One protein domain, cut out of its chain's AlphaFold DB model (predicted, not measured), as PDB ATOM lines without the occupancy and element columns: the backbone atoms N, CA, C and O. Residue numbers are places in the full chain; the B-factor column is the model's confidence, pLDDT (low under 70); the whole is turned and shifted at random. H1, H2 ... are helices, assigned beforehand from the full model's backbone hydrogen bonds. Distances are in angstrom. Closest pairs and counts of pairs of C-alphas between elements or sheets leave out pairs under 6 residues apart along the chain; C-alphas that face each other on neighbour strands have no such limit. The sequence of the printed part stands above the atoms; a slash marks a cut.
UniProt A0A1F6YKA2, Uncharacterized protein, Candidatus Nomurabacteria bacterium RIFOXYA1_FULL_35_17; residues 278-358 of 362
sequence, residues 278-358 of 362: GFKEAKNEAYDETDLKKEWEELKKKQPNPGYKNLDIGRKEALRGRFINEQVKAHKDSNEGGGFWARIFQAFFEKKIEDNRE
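What this domain is: This is residues 278 to 358 of the 362 residues of an uncharacterized protein of Candidatus Nomurabacteria bacterium RIFOXYA1_FULL_35_17 (UniProt A0A1F6YKA2). The chain runs along a rod three times: out through H1 and then H2, one after the other, back through the long helix H3, and out again through H4, which folds back beside H3 as a helical hairpin. H1 packs on the first part of H4 at one end of the rod, while H2 lies across from H3 with little contact, and the loop around Pro 306 makes the other end. The printed part has 81 residues with four named helices, in the order H1, H2, H3, H4, and no named strand; its class is all helix. It is only just loose, close to compact, with a radius of gyration of the C-alphas of 14.5 A, and it spans 45 by 20 by 19 A.

How they stand to each other: Start at H1, residues 279 to 284, which touches H4, residues 339 to 355; look at the closest C-alphas, those of Ala 282 and Ala 342, 5.2 A apart. H4 touches H1 with residues 341 to 345 alone. The two run the same way at a shallow tilt of 34.8 degrees, only just short of steep. Go on to H2, residues 289 to 301, which is apart from H1. H2 is close to H3, residues 313 to 334, but not clearly touching it: the closest C-alphas, those of Trp 296 and Phe 323, are 7.5 A apart. H2 and H3 run opposite ways at a steep tilt of 51 degrees. H3 and H4 form a hairpin, opposite ways at a shallow tilt of 10 degrees. H3 touches H4 with residues 324 to 332 alone, and the closest C-alphas are those of Val 328 and Glu 350, 6.1 A apart. H1 and H3 are apart; H2 and H4 are only just apart, at 8.4 A. In H1, H2, H3 and H4 every O i to N i+4 pair is within hydrogen-bond range.

Where its parts are: Find C-alpha 279 at (-36.434, 13.946, -15.293); from there H1 runs 8.6 A to Asn 284. H2 covers 18.5 A from Glu 289 to Lys 301. Find C-alpha 313 at (-48.296, 52.073, -18.502), where H3, the longest helix, begins; it runs 31.5 A to Ser 334. H4 runs 24.6 A from Gly 339 to C-alpha 355 at (-43.482, 35.259, -9.759).

The domain as a whole: The two C-alphas farthest apart are those of Gly 278 and Pro 306, at 45.5 A. The printed part, residues 278 to 358, has no cut. The link from H2 to H3, 11 residues, is long; those from H1 to H2 and from H3 to H4 are tight, with 4 residues each. The mean pLDDT of the printed part is 85.1, and you will find values under 70 at residue 286 and residues 305 to 306.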
ATOM      1  N   GLY A 278     -37.851  12.540 -19.758       84.25
ATOM      2  CA  GLY A 278     -37.311  12.056 -18.495       84.25
ATOM      3  C   GLY A 278     -37.041  13.228 -17.557       84.25
ATOM      4  O   GLY A 278     -37.123  14.397 -17.946       84.25
ATOM      5  N   PHE A 279     -36.705  12.927 -16.305       89.44
ATOM      6  CA  PHE A 279     -36.434  13.946 -15.293       89.44
ATOM      7  C   PHE A 279     -35.386  14.960 -15.764       89.44
ATOM      8  O   PHE A 279     -35.562  16.162 -15.586       89.44
ATOM      9  N   LYS A 280     -34.296  14.487 -16.380       87.56
ATOM     10  CA  LYS A 280     -33.194  15.349 -16.815       87.56
ATOM     11  C   LYS A 280     -33.590  16.247 -17.986       87.56
ATOM     12  O   LYS A 280     -33.264  17.429 -17.963       87.56
ATOM     13  N   GLU A 281     -34.275  15.708 -18.988       85.25
ATOM     14  CA  GLU A 281     -34.750  16.464 -20.148       85.25
ATOM     15  C   GLU A 281     -35.752  17.533 -19.711       85.25
ATOM     16  O   GLU A 281     -35.559  18.710 -20.002       85.25
ATOM     17  N   ALA A 282     -36.749  17.147 -18.910       86.25
ATOM     18  CA  ALA A 282     -37.748  18.076 -18.393       86.25
ATOM     19  C   ALA A 282     -37.128  19.157 -17.486       86.25
ATOM     20  O   ALA A 282     -37.557  20.307 -17.516       86.25
ATOM     21  N   LYS A 283     -36.082  18.816 -16.718       84.56
ATOM     22  CA  LYS A 283     -35.327  19.776 -15.900       84.56
ATOM     23  C   LYS A 283     -34.495  20.747 -16.737       84.56
ATOM     24  O   LYS A 283     -34.388  21.909 -16.366       84.56
ATOM     25  N   ASN A 284     -33.883  20.286 -17.824       79.56
ATOM     26  CA  ASN A 284     -33.061  21.131 -18.693       79.56
ATOM     27  C   ASN A 284     -33.900  22.109 -19.524       79.56
ATOM     28  O   ASN A 284     -33.420  23.180 -19.864       79.56
ATOM     29  N   GLU A 285     -35.144  21.745 -19.827       73.56
ATOM     30  CA  GLU A 285     -36.128  22.619 -20.475       73.56
ATOM     31  C   GLU A 285     -36.932  23.461 -19.466       73.56
ATOM     32  O   GLU A 285     -37.899  24.144 -19.824       73.56
ATOM     33  N   ALA A 286     -36.573  23.397 -18.181       68.25
ATOM     34  CA  ALA A 286     -37.167  24.239 -17.158       68.25
ATOM     35  C   ALA A 286     -36.674  25.690 -17.288       68.25
ATOM     36  O   ALA A 286     -35.606  25.957 -17.826       68.25
ATOM     37  N   TYR A 287     -37.470  26.615 -16.749       71.19
ATOM     38  CA  TYR A 287     -37.267  28.070 -16.738       71.19
ATOM     39  C   TYR A 287     -35.790  28.534 -16.732       71.19
ATOM     40  O   TYR A 287     -35.114  28.398 -15.706       71.19
ATOM     41  N   ASP A 288     -35.346  29.158 -17.831       78.75
ATOM     42  CA  ASP A 288     -34.103  29.938 -17.919       78.75
ATOM     43  C   ASP A 288     -34.431  31.441 -17.923       78.75
ATOM     44  O   ASP A 288     -34.939  32.002 -18.898       78.75
ATOM     45  N   GLU A 289     -34.136  32.110 -16.804       79.38
ATOM     46  CA  GLU A 289     -34.368  33.551 -16.636       79.38
ATOM     47  C   GLU A 289     -33.594  34.389 -17.666       79.38
ATOM     48  O   GLU A 289     -34.038  35.469 -18.055       79.38
ATOM     49  N   THR A 290     -32.426  33.916 -18.102       83.25
ATOM     50  CA  THR A 290     -31.530  34.656 -18.994       83.25
ATOM     51  C   THR A 290     -32.103  34.719 -20.399       83.25
ATOM     52  O   THR A 290     -32.121  35.790 -21.010       83.25
ATOM     53  N   ASP A 291     -32.590  33.591 -20.902       84.50
ATOM     54  CA  ASP A 291     -33.150  33.507 -22.246       84.50
ATOM     55  C   ASP A 291     -34.505  34.216 -22.326       84.50
ATOM     56  O   ASP A 291     -34.703  35.040 -23.220       84.50
ATOM     57  N   LEU A 292     -35.359  34.079 -21.306       85.00
ATOM     58  CA  LEU A 292     -36.609  34.844 -21.223       85.00
ATOM     59  C   LEU A 292     -36.382  36.360 -21.167       85.00
ATOM     60  O   LEU A 292     -37.131  37.125 -21.779       85.00
ATOM     61  N   LYS A 293     -35.338  36.825 -20.469       86.38
ATOM     62  CA  LYS A 293     -34.968  38.250 -20.479       86.38
ATOM     63  C   LYS A 293     -34.511  38.710 -21.859       86.38
ATOM     64  O   LYS A 293     -34.901  39.796 -22.281       86.38
ATOM     65  N   LYS A 294     -33.716  37.912 -22.581       89.12
ATOM     66  CA  LYS A 294     -33.305  38.249 -23.955       89.12
ATOM     67  C   LYS A 294     -34.514  38.349 -24.881       89.12
ATOM     68  O   LYS A 294     -34.636  39.340 -25.599       89.12
ATOM     69  N   GLU A 295     -35.422  37.380 -24.826       88.94
ATOM     70  CA  GLU A 295     -36.641  37.376 -25.639       88.94
ATOM     71  C   GLU A 295     -37.547  38.572 -25.323       88.94
ATOM     72  O   GLU A 295     -38.078  39.212 -26.237       88.94
ATOM     73  N   TRP A 296     -37.659  38.948 -24.045       90.44
ATOM     74  CA  TRP A 296     -38.349  40.167 -23.630       90.44
ATOM     75  C   TRP A 296     -37.702  41.429 -24.220       90.44
ATOM     76  O   TRP A 296     -38.393  42.268 -24.803       90.44
ATOM     77  N   GLU A 297     -36.374  41.570 -24.138       90.19
ATOM     78  CA  GLU A 297     -35.651  42.697 -24.746       90.19
ATOM     79  C   GLU A 297     -35.830  42.762 -26.268       90.19
ATOM     80  O   GLU A 297     -35.976  43.845 -26.843       90.19
ATOM     81  N   GLU A 298     -35.845  41.617 -26.946       90.31
ATOM     82  CA  GLU A 298     -36.121  41.551 -28.379       90.31
ATOM     83  C   GLU A 298     -37.549  41.973 -28.719       90.31
ATOM     84  O   GLU A 298     -37.754  42.728 -29.674       90.31
ATOM     85  N   LEU A 299     -38.537  41.537 -27.935       89.75
ATOM     86  CA  LEU A 299     -39.929  41.934 -28.123       89.75
ATOM     87  C   LEU A 299     -40.105  43.450 -27.963       89.75
ATOM     88  O   LEU A 299     -40.821  44.073 -28.754       89.75
ATOM     89  N   LYS A 300     -39.410  44.058 -26.990       90.12
ATOM     90  CA  LYS A 300     -39.385  45.517 -26.795       90.12
ATOM     91  C   LYS A 300     -38.814  46.248 -28.012       90.12
ATOM     92  O   LYS A 300     -39.380  47.256 -28.437       90.12
ATOM     93  N   LYS A 301     -37.731  45.734 -28.609       88.44
ATOM     94  CA  LYS A 301     -37.108  46.306 -29.822       88.44
ATOM     95  C   LYS A 301     -38.006  46.217 -31.061       88.44
ATOM     96  O   LYS A 301     -37.910  47.076 -31.930       88.44
ATOM     97  N   LYS A 302     -38.871  45.202 -31.139       88.44
ATOM     98  CA  LYS A 302     -39.801  44.974 -32.261       88.44
ATOM     99  C   LYS A 302     -41.061  45.853 -32.204       88.44
ATOM    100  O   LYS A 302     -41.855  45.816 -33.142       88.44
ATOM    101  N   GLN A 303     -41.266  46.642 -31.141       87.69
ATOM    102  CA  GLN A 303     -42.443  47.507 -31.034       87.69
ATOM    103  C   GLN A 303     -42.382  48.672 -32.039       87.69
ATOM    104  O   GLN A 303     -41.397  49.416 -32.046       87.69
ATOM    105  N   PRO A 304     -43.429  48.874 -32.861       77.44
ATOM    106  CA  PRO A 304     -43.476  49.965 -33.829       77.44
ATOM    107  C   PRO A 304     -43.565  51.340 -33.143       77.44
ATOM    108  O   PRO A 304     -43.915  51.451 -31.966       77.44
ATOM    109  N   ASN A 305     -43.234  52.401 -33.889       66.69
ATOM    110  CA  ASN A 305     -43.188  53.789 -33.405       66.69
ATOM    111  C   ASN A 305     -44.496  54.164 -32.648       66.69
ATOM    112  O   ASN A 305     -45.575  53.921 -33.191       66.69
ATOM    113  N   PRO A 306     -44.445  54.722 -31.417       63.44
ATOM    114  CA  PRO A 306     -43.323  55.437 -30.808       63.44
ATOM    115  C   PRO A 306     -42.267  54.546 -30.120       63.44
ATOM    116  O   PRO A 306     -41.359  55.067 -29.472       63.44
ATOM    117  N   GLY A 307     -42.349  53.220 -30.266       80.25
ATOM    118  CA  GLY A 307     -41.438  52.266 -29.637       80.25
ATOM    119  C   GLY A 307     -41.757  52.049 -28.156       80.25
ATOM    120  O   GLY A 307     -42.487  52.819 -27.533       80.25
ATOM    121  N   TYR A 308     -41.200  50.986 -27.572       83.81
ATOM    122  CA  TYR A 308     -41.567  50.519 -26.228       83.81
ATOM    123  C   TYR A 308     -41.480  51.591 -25.126       83.81
ATOM    124  O   TYR A 308     -42.387  51.717 -24.305       83.81
ATOM    125  N   LYS A 309     -40.414  52.406 -25.120       83.31
ATOM    126  CA  LYS A 309     -40.168  53.421 -24.075       83.31
ATOM    127  C   LYS A 309     -41.280  54.470 -23.969       83.31
ATOM    128  O   LYS A 309     -41.485  55.012 -22.891       83.31
ATOM    129  N   ASN A 310     -41.980  54.724 -25.071       84.38
ATOM    130  CA  ASN A 310     -42.990  55.772 -25.198       84.38
ATOM    131  C   ASN A 310     -44.429  55.233 -25.105       84.38
ATOM    132  O   ASN A 310     -45.379  55.978 -25.340       84.38
ATOM    133  N   LEU A 311     -44.601  53.942 -24.805       85.00
ATOM    134  CA  LEU A 311     -45.909  53.366 -24.502       85.00
ATOM    135  C   LEU A 311     -46.389  53.834 -23.122       85.00
ATOM    136  O   LEU A 311     -45.593  53.961 -22.190       85.00
ATOM    137  N   ASP A 312     -47.695  54.051 -22.977       87.25
ATOM    138  CA  ASP A 312     -48.312  54.258 -21.668       87.25
ATOM    139  C   ASP A 312     -48.247  52.983 -20.806       87.25
ATOM    140  O   ASP A 312     -48.047  51.871 -21.307       87.25
ATOM    141  N   ILE A 313     -48.421  53.152 -19.493       86.44
ATOM    142  CA  ILE A 313     -48.296  52.073 -18.502       86.44
ATOM    143  C   ILE A 313     -49.252  50.913 -18.817       86.44
ATOM    144  O   ILE A 313     -48.825  49.762 -18.801       86.44
ATOM    145  N   GLY A 314     -50.502  51.199 -19.193       86.75
ATOM    146  CA  GLY A 314     -51.488  50.164 -19.511       86.75
ATOM    147  C   GLY A 314     -51.087  49.325 -20.727       86.75
ATOM    148  O   GLY A 314     -51.229  48.102 -20.720       86.75
ATOM    149  N   ARG A 315     -50.509  49.948 -21.763       85.88
ATOM    150  CA  ARG A 315     -49.973  49.222 -22.930       85.88
ATOM    151  C   ARG A 315     -48.730  48.400 -22.605       85.88
ATOM    152  O   ARG A 315     -48.606  47.290 -23.121       85.88
ATOM    153  N   LYS A 316     -47.831  48.906 -21.757       87.56
ATOM    154  CA  LYS A 316     -46.654  48.155 -21.282       87.56
ATOM    155  C   LYS A 316     -47.073  46.929 -20.470       87.56
ATOM    156  O   LYS A 316     -46.574  45.830 -20.707       87.56
ATOM    157  N   GLU A 317     -48.059  47.086 -19.589       88.19
ATOM    158  CA  GLU A 317     -48.644  45.983 -18.826       88.19
ATOM    159  C   GLU A 317     -49.333  44.948 -19.718       88.19
ATOM    160  O   GLU A 317     -49.129  43.749 -19.522       88.19
ATOM    161  N   ALA A 318     -50.095  45.386 -20.725       88.00
ATOM    162  CA  ALA A 318     -50.743  44.494 -21.684       88.00
ATOM    163  C   ALA A 318     -49.727  43.721 -22.542       88.00
ATOM    164  O   ALA A 318     -49.915  42.529 -22.790       88.00
ATOM    165  N   LEU A 319     -48.636  44.369 -22.970       89.25
ATOM    166  CA  LEU A 319     -47.561  43.718 -23.721       89.25
ATOM    167  C   LEU A 319     -46.832  42.677 -22.863       89.25
ATOM    168  O   LEU A 319     -46.598  41.563 -23.324       89.25
ATOM    169  N   ARG A 320     -46.538  43.014 -21.602       90.69
ATOM    170  CA  ARG A 320     -45.951  42.086 -20.628       90.69
ATOM    171  C   ARG A 320     -46.858  40.884 -20.371       90.69
ATOM    172  O   ARG A 320     -46.392  39.752 -20.415       90.69
ATOM    173  N   GLY A 321     -48.154  41.116 -20.153       90.00
ATOM    174  CA  GLY A 321     -49.131  40.039 -19.967       90.00
ATOM    175  C   GLY A 321     -49.242  39.130 -21.193       90.00
ATOM    176  O   GLY A 321     -49.289  37.912 -21.054       90.00
ATOM    177  N   ARG A 322     -49.216  39.702 -22.404       90.62
ATOM    178  CA  ARG A 322     -49.192  38.918 -23.647       90.62
ATOM    179  C   ARG A 322     -47.932  38.065 -23.752       90.62
ATOM    180  O   ARG A 322     -48.058  36.883 -24.036       90.62
ATOM    181  N   PHE A 323     -46.762  38.643 -23.490       92.12
ATOM    182  CA  PHE A 323     -45.495  37.915 -23.521       92.12
ATOM    183  C   PHE A 323     -45.505  36.721 -22.562       92.12
ATOM    184  O   PHE A 323     -45.234  35.605 -22.987       92.12
ATOM    185  N   ILE A 324     -45.895  36.927 -21.299       90.69
ATOM    186  CA  ILE A 324     -45.984  35.840 -20.311       90.69
ATOM    187  C   ILE A 324     -46.942  34.745 -20.798       90.69
ATOM    188  O   ILE A 324     -46.585  33.570 -20.789       90.69
ATOM    189  N   ASN A 325     -48.125  35.118 -21.292       90.75
ATOM    190  CA  ASN A 325     -49.097  34.154 -21.813       90.75
ATOM    191  C   ASN A 325     -48.584  33.395 -23.047       90.75
ATOM    192  O   ASN A 325     -48.845  32.201 -23.174       90.75
ATOM    193  N   GLU A 326     -47.868  34.061 -23.954       90.62
ATOM    194  CA  GLU A 326     -47.249  33.434 -25.128       90.62
ATOM    195  C   GLU A 326     -46.169  32.432 -24.712       90.62
ATOM    196  O   GLU A 326     -46.146  31.324 -25.241       90.62
ATOM    197  N   GLN A 327     -45.346  32.770 -23.716       90.12
ATOM    198  CA  GLN A 327     -44.315  31.883 -23.170       90.12
ATOM    199  C   GLN A 327     -44.912  30.670 -22.454       90.12
ATOM    200  O   GLN A 327     -44.514  29.537 -22.718       90.12
ATOM    201  N   VAL A 328     -45.911  30.885 -21.593       88.50
ATOM    202  CA  VAL A 328     -46.648  29.800 -20.927       88.50
ATOM    203  C   VAL A 328     -47.292  28.880 -21.958       88.50
ATOM    204  O   VAL A 328     -47.179  27.660 -21.852       88.50
ATOM    205  N   LYS A 329     -47.932  29.445 -22.987       89.19
ATOM    206  CA  LYS A 329     -48.552  28.655 -24.049       89.19
ATOM    207  C   LYS A 329     -47.514  27.866 -24.848       89.19
ATOM    208  O   LYS A 329     -47.697  26.671 -25.028       89.19
ATOM    209  N   ALA A 330     -46.419  28.494 -25.270       86.06
ATOM    210  CA  ALA A 330     -45.354  27.822 -26.012       86.06
ATOM    211  C   ALA A 330     -44.717  26.679 -25.203       86.06
ATOM    212  O   ALA A 330     -44.464  25.604 -25.749       86.06
ATOM    213  N   HIS A 331     -44.505  26.879 -23.898       84.38
ATOM    214  CA  HIS A 331     -43.978  25.847 -23.000       84.38
ATOM    215  C   HIS A 331     -44.980  24.712 -22.762       84.38
ATOM    216  O   HIS A 331     -44.596  23.547 -22.699       84.38
ATOM    217  N   LYS A 332     -46.276  25.024 -22.675       83.31
ATOM    218  CA  LYS A 332     -47.340  24.020 -22.576       83.31
ATOM    219  C   LYS A 332     -47.462  23.189 -23.850       83.31
ATOM    220  O   LYS A 332     -47.499  21.965 -23.763       83.31
ATOM    221  N   ASP A 333     -47.473  23.839 -25.009       83.62
ATOM    222  CA  ASP A 333     -47.578  23.183 -26.315       83.62
ATOM    223  C   ASP A 333     -46.343  22.288 -26.569       83.62
ATOM    224  O   ASP A 333     -46.475  21.165 -27.051       83.62
ATOM    225  N   SER A 334     -45.139  22.713 -26.157       79.38
ATOM    226  CA  SER A 334     -43.917  21.898 -26.276       79.38
ATOM    227  C   SER A 334     -43.847  20.715 -25.298       79.38
ATOM    228  O   SER A 334     -43.039  19.799 -25.488       79.38
ATOM    229  N   ASN A 335     -44.668  20.723 -24.245       76.50
ATOM    230  CA  ASN A 335     -44.761  19.672 -23.231       76.50
ATOM    231  C   ASN A 335     -46.029  18.821 -23.348       76.50
ATOM    232  O   ASN A 335     -46.242  17.923 -22.524       76.50
ATOM    233  N   GLU A 336     -46.856  19.049 -24.368       76.06
ATOM    234  CA  GLU A 336     -48.053  18.256 -24.597       76.06
ATOM    235  C   GLU A 336     -47.678  16.777 -24.805       76.06
ATOM    236  O   GLU A 336     -46.848  16.417 -25.637       76.06
ATOM    237  N   GLY A 337     -48.241  15.892 -23.976       72.00
ATOM    238  CA  GLY A 337     -47.887  14.469 -23.975       72.00
ATOM    239  C   GLY A 337     -46.536  14.124 -23.326       72.00
ATOM    240  O   GLY A 337     -46.151  12.957 -23.345       72.00
ATOM    241  N   GLY A 338     -45.843  15.083 -22.701       74.44
ATOM    242  CA  GLY A 338     -44.492  14.926 -22.146       74.44
ATOM    243  C   GLY A 338     -44.358  14.080 -20.868       74.44
ATOM    244  O   GLY A 338     -43.239  13.865 -20.412       74.44
ATOM    245  N   GLY A 339     -45.456  13.576 -20.294       85.75
ATOM    246  CA  GLY A 339     -45.454  12.655 -19.146       85.75
ATOM    247  C   GLY A 339     -45.470  13.313 -17.762       85.75
ATOM    248  O   GLY A 339     -45.919  14.447 -17.592       85.75
ATOM    249  N   PHE A 340     -45.059  12.563 -16.734       90.44
ATOM    250  CA  PHE A 340     -45.088  13.010 -15.333       90.44
ATOM    251  C   PHE A 340     -44.138  14.186 -15.075       90.44
ATOM    252  O   PHE A 340     -44.572  15.235 -14.600       90.44
ATOM    253  N   TRP A 341     -42.862  14.048 -15.450       92.00
ATOM    254  CA  TRP A 341     -41.856  15.081 -15.193       92.00
ATOM    255  C   TRP A 341     -42.124  16.367 -15.965       92.00
ATOM    256  O   TRP A 341     -42.037  17.442 -15.377       92.00
ATOM    257  N   ALA A 342     -42.531  16.273 -17.234       89.81
ATOM    258  CA  ALA A 342     -42.911  17.447 -18.016       89.81
ATOM    259  C   ALA A 342     -44.019  18.258 -17.326       89.81
ATOM    260  O   ALA A 342     -43.898  19.472 -17.224       89.81
ATOM    261  N   ARG A 343     -45.043  17.600 -16.760       89.38
ATOM    262  CA  ARG A 343     -46.114  18.282 -16.010       89.38
ATOM    263  C   ARG A 343     -45.603  18.986 -14.751       89.38
ATOM    264  O   ARG A 343     -46.044  20.095 -14.464       89.38
ATOM    265  N   ILE A 344     -44.676  18.370 -14.011       91.00
ATOM    266  CA  ILE A 344     -44.058  18.993 -12.827       91.00
ATOM    267  C   ILE A 344     -43.258  20.237 -13.227       91.00
ATOM    268  O   ILE A 344     -43.469  21.318 -12.679       91.00
ATOM    269  N   PHE A 345     -42.359  20.108 -14.204       90.19
ATOM    270  CA  PHE A 345     -41.501  21.219 -14.615       90.19
ATOM    271  C   PHE A 345     -42.268  22.321 -15.357       90.19
ATOM    272  O   PHE A 345     -41.918  23.489 -15.207       90.19
ATOM    273  N   GLN A 346     -43.350  21.987 -16.066       88.50
ATOM    274  CA  GLN A 346     -44.289  22.965 -16.618       88.50
ATOM    275  C   GLN A 346     -44.948  23.785 -15.502       88.50
ATOM    276  O   GLN A 346     -44.922  25.011 -15.556       88.50
ATOM    277  N   ALA A 347     -45.465  23.144 -14.449       88.75
ATOM    278  CA  ALA A 347     -46.051  23.867 -13.317       88.75
ATOM    279  C   ALA A 347     -45.026  24.793 -12.635       88.75
ATOM    280  O   ALA A 347     -45.351  25.903 -12.212       88.75
ATOM    281  N   PHE A 348     -43.761  24.369 -12.562       89.31
ATOM    282  CA  PHE A 348     -42.685  25.212 -12.040       89.31
ATOM    283  C   PHE A 348     -42.359  26.386 -12.959       89.31
ATOM    284  O   PHE A 348     -42.081  27.473 -12.456       89.31
ATOM    285  N   PHE A 349     -42.384  26.181 -14.276       88.38
ATOM    286  CA  PHE A 349     -42.201  27.248 -15.255       88.38
ATOM    287  C   PHE A 349     -43.306  28.299 -15.130       88.38
ATOM    288  O   PHE A 349     -42.993  29.473 -14.942       88.38
ATOM    289  N   GLU A 350     -44.572  27.871 -15.148       88.06
ATOM    290  CA  GLU A 350     -45.750  28.739 -15.018       88.06
ATOM    291  C   GLU A 350     -45.700  29.568 -13.730       88.06
ATOM    292  O   GLU A 350     -45.896  30.782 -13.756       88.06
ATOM    293  N   LYS A 351     -45.346  28.935 -12.607       87.69
ATOM    294  CA  LYS A 351     -45.184  29.647 -11.338       87.69
ATOM    295  C   LYS A 351     -44.027  30.652 -11.386       87.69
ATOM    296  O   LYS A 351     -44.202  31.807 -11.016       87.69
ATOM    297  N   LYS A 352     -42.846  30.239 -11.859       86.81
ATOM    298  CA  LYS A 352     -41.653  31.104 -11.881       86.81
ATOM    299  C   LYS A 352     -41.796  32.297 -12.817       86.81
ATOM    300  O   LYS A 352     -41.261  33.359 -12.505       86.81
ATOM    301  N   ILE A 353     -42.437  32.137 -13.973       86.12
ATOM    302  CA  ILE A 353     -42.604  33.250 -14.913       86.12
ATOM    303  C   ILE A 353     -43.588  34.294 -14.371       86.12
ATOM    304  O   ILE A 353     -43.329  35.486 -14.534       86.12
ATOM    305  N   GLU A 354     -44.637  33.869 -13.657       85.38
ATOM    306  CA  GLU A 354     -45.569  34.785 -12.989       85.38
ATOM    307  C   GLU A 354     -44.927  35.451 -11.761       85.38
ATOM    308  O   GLU A 354     -44.998  36.669 -11.629       85.38
ATOM    309  N   ASP A 355     -44.205  34.701 -10.917       85.00
ATOM    310  CA  ASP A 355     -43.482  35.259  -9.759       85.00
ATOM    311  C   ASP A 355     -42.434  36.307 -10.192       85.00
ATOM    312  O   ASP A 355     -42.175  37.288  -9.498       85.00
ATOM    313  N   ASN A 356     -41.835  36.130 -11.375       82.75
ATOM    314  CA  ASN A 356     -40.865  37.064 -11.948       82.75
ATOM    315  C   ASN A 356     -41.501  38.143 -12.841       82.75
ATOM    316  O   ASN A 356     -40.770  38.891 -13.495       82.75
ATOM    317  N   ARG A 357     -42.832  38.278 -12.859       83.00
ATOM    318  CA  ARG A 357     -43.541  39.269 -13.681       83.00
ATOM    319  C   ARG A 357     -43.027  40.693 -13.477       83.00
ATOM    320  O   ARG A 357     -42.924  41.463 -14.430       83.00
ATOM    321  N   GLU A 358     -42.678  41.045 -12.245       78.31
ATOM    322  CA  GLU A 358     -42.163  42.373 -11.897       78.31
ATOM    323  C   GLU A 358     -40.735  42.622 -12.398       78.31
ATOM    324  O   GLU A 358     -40.360  43.770 -12.623       78.31
TER     325      GLU A 358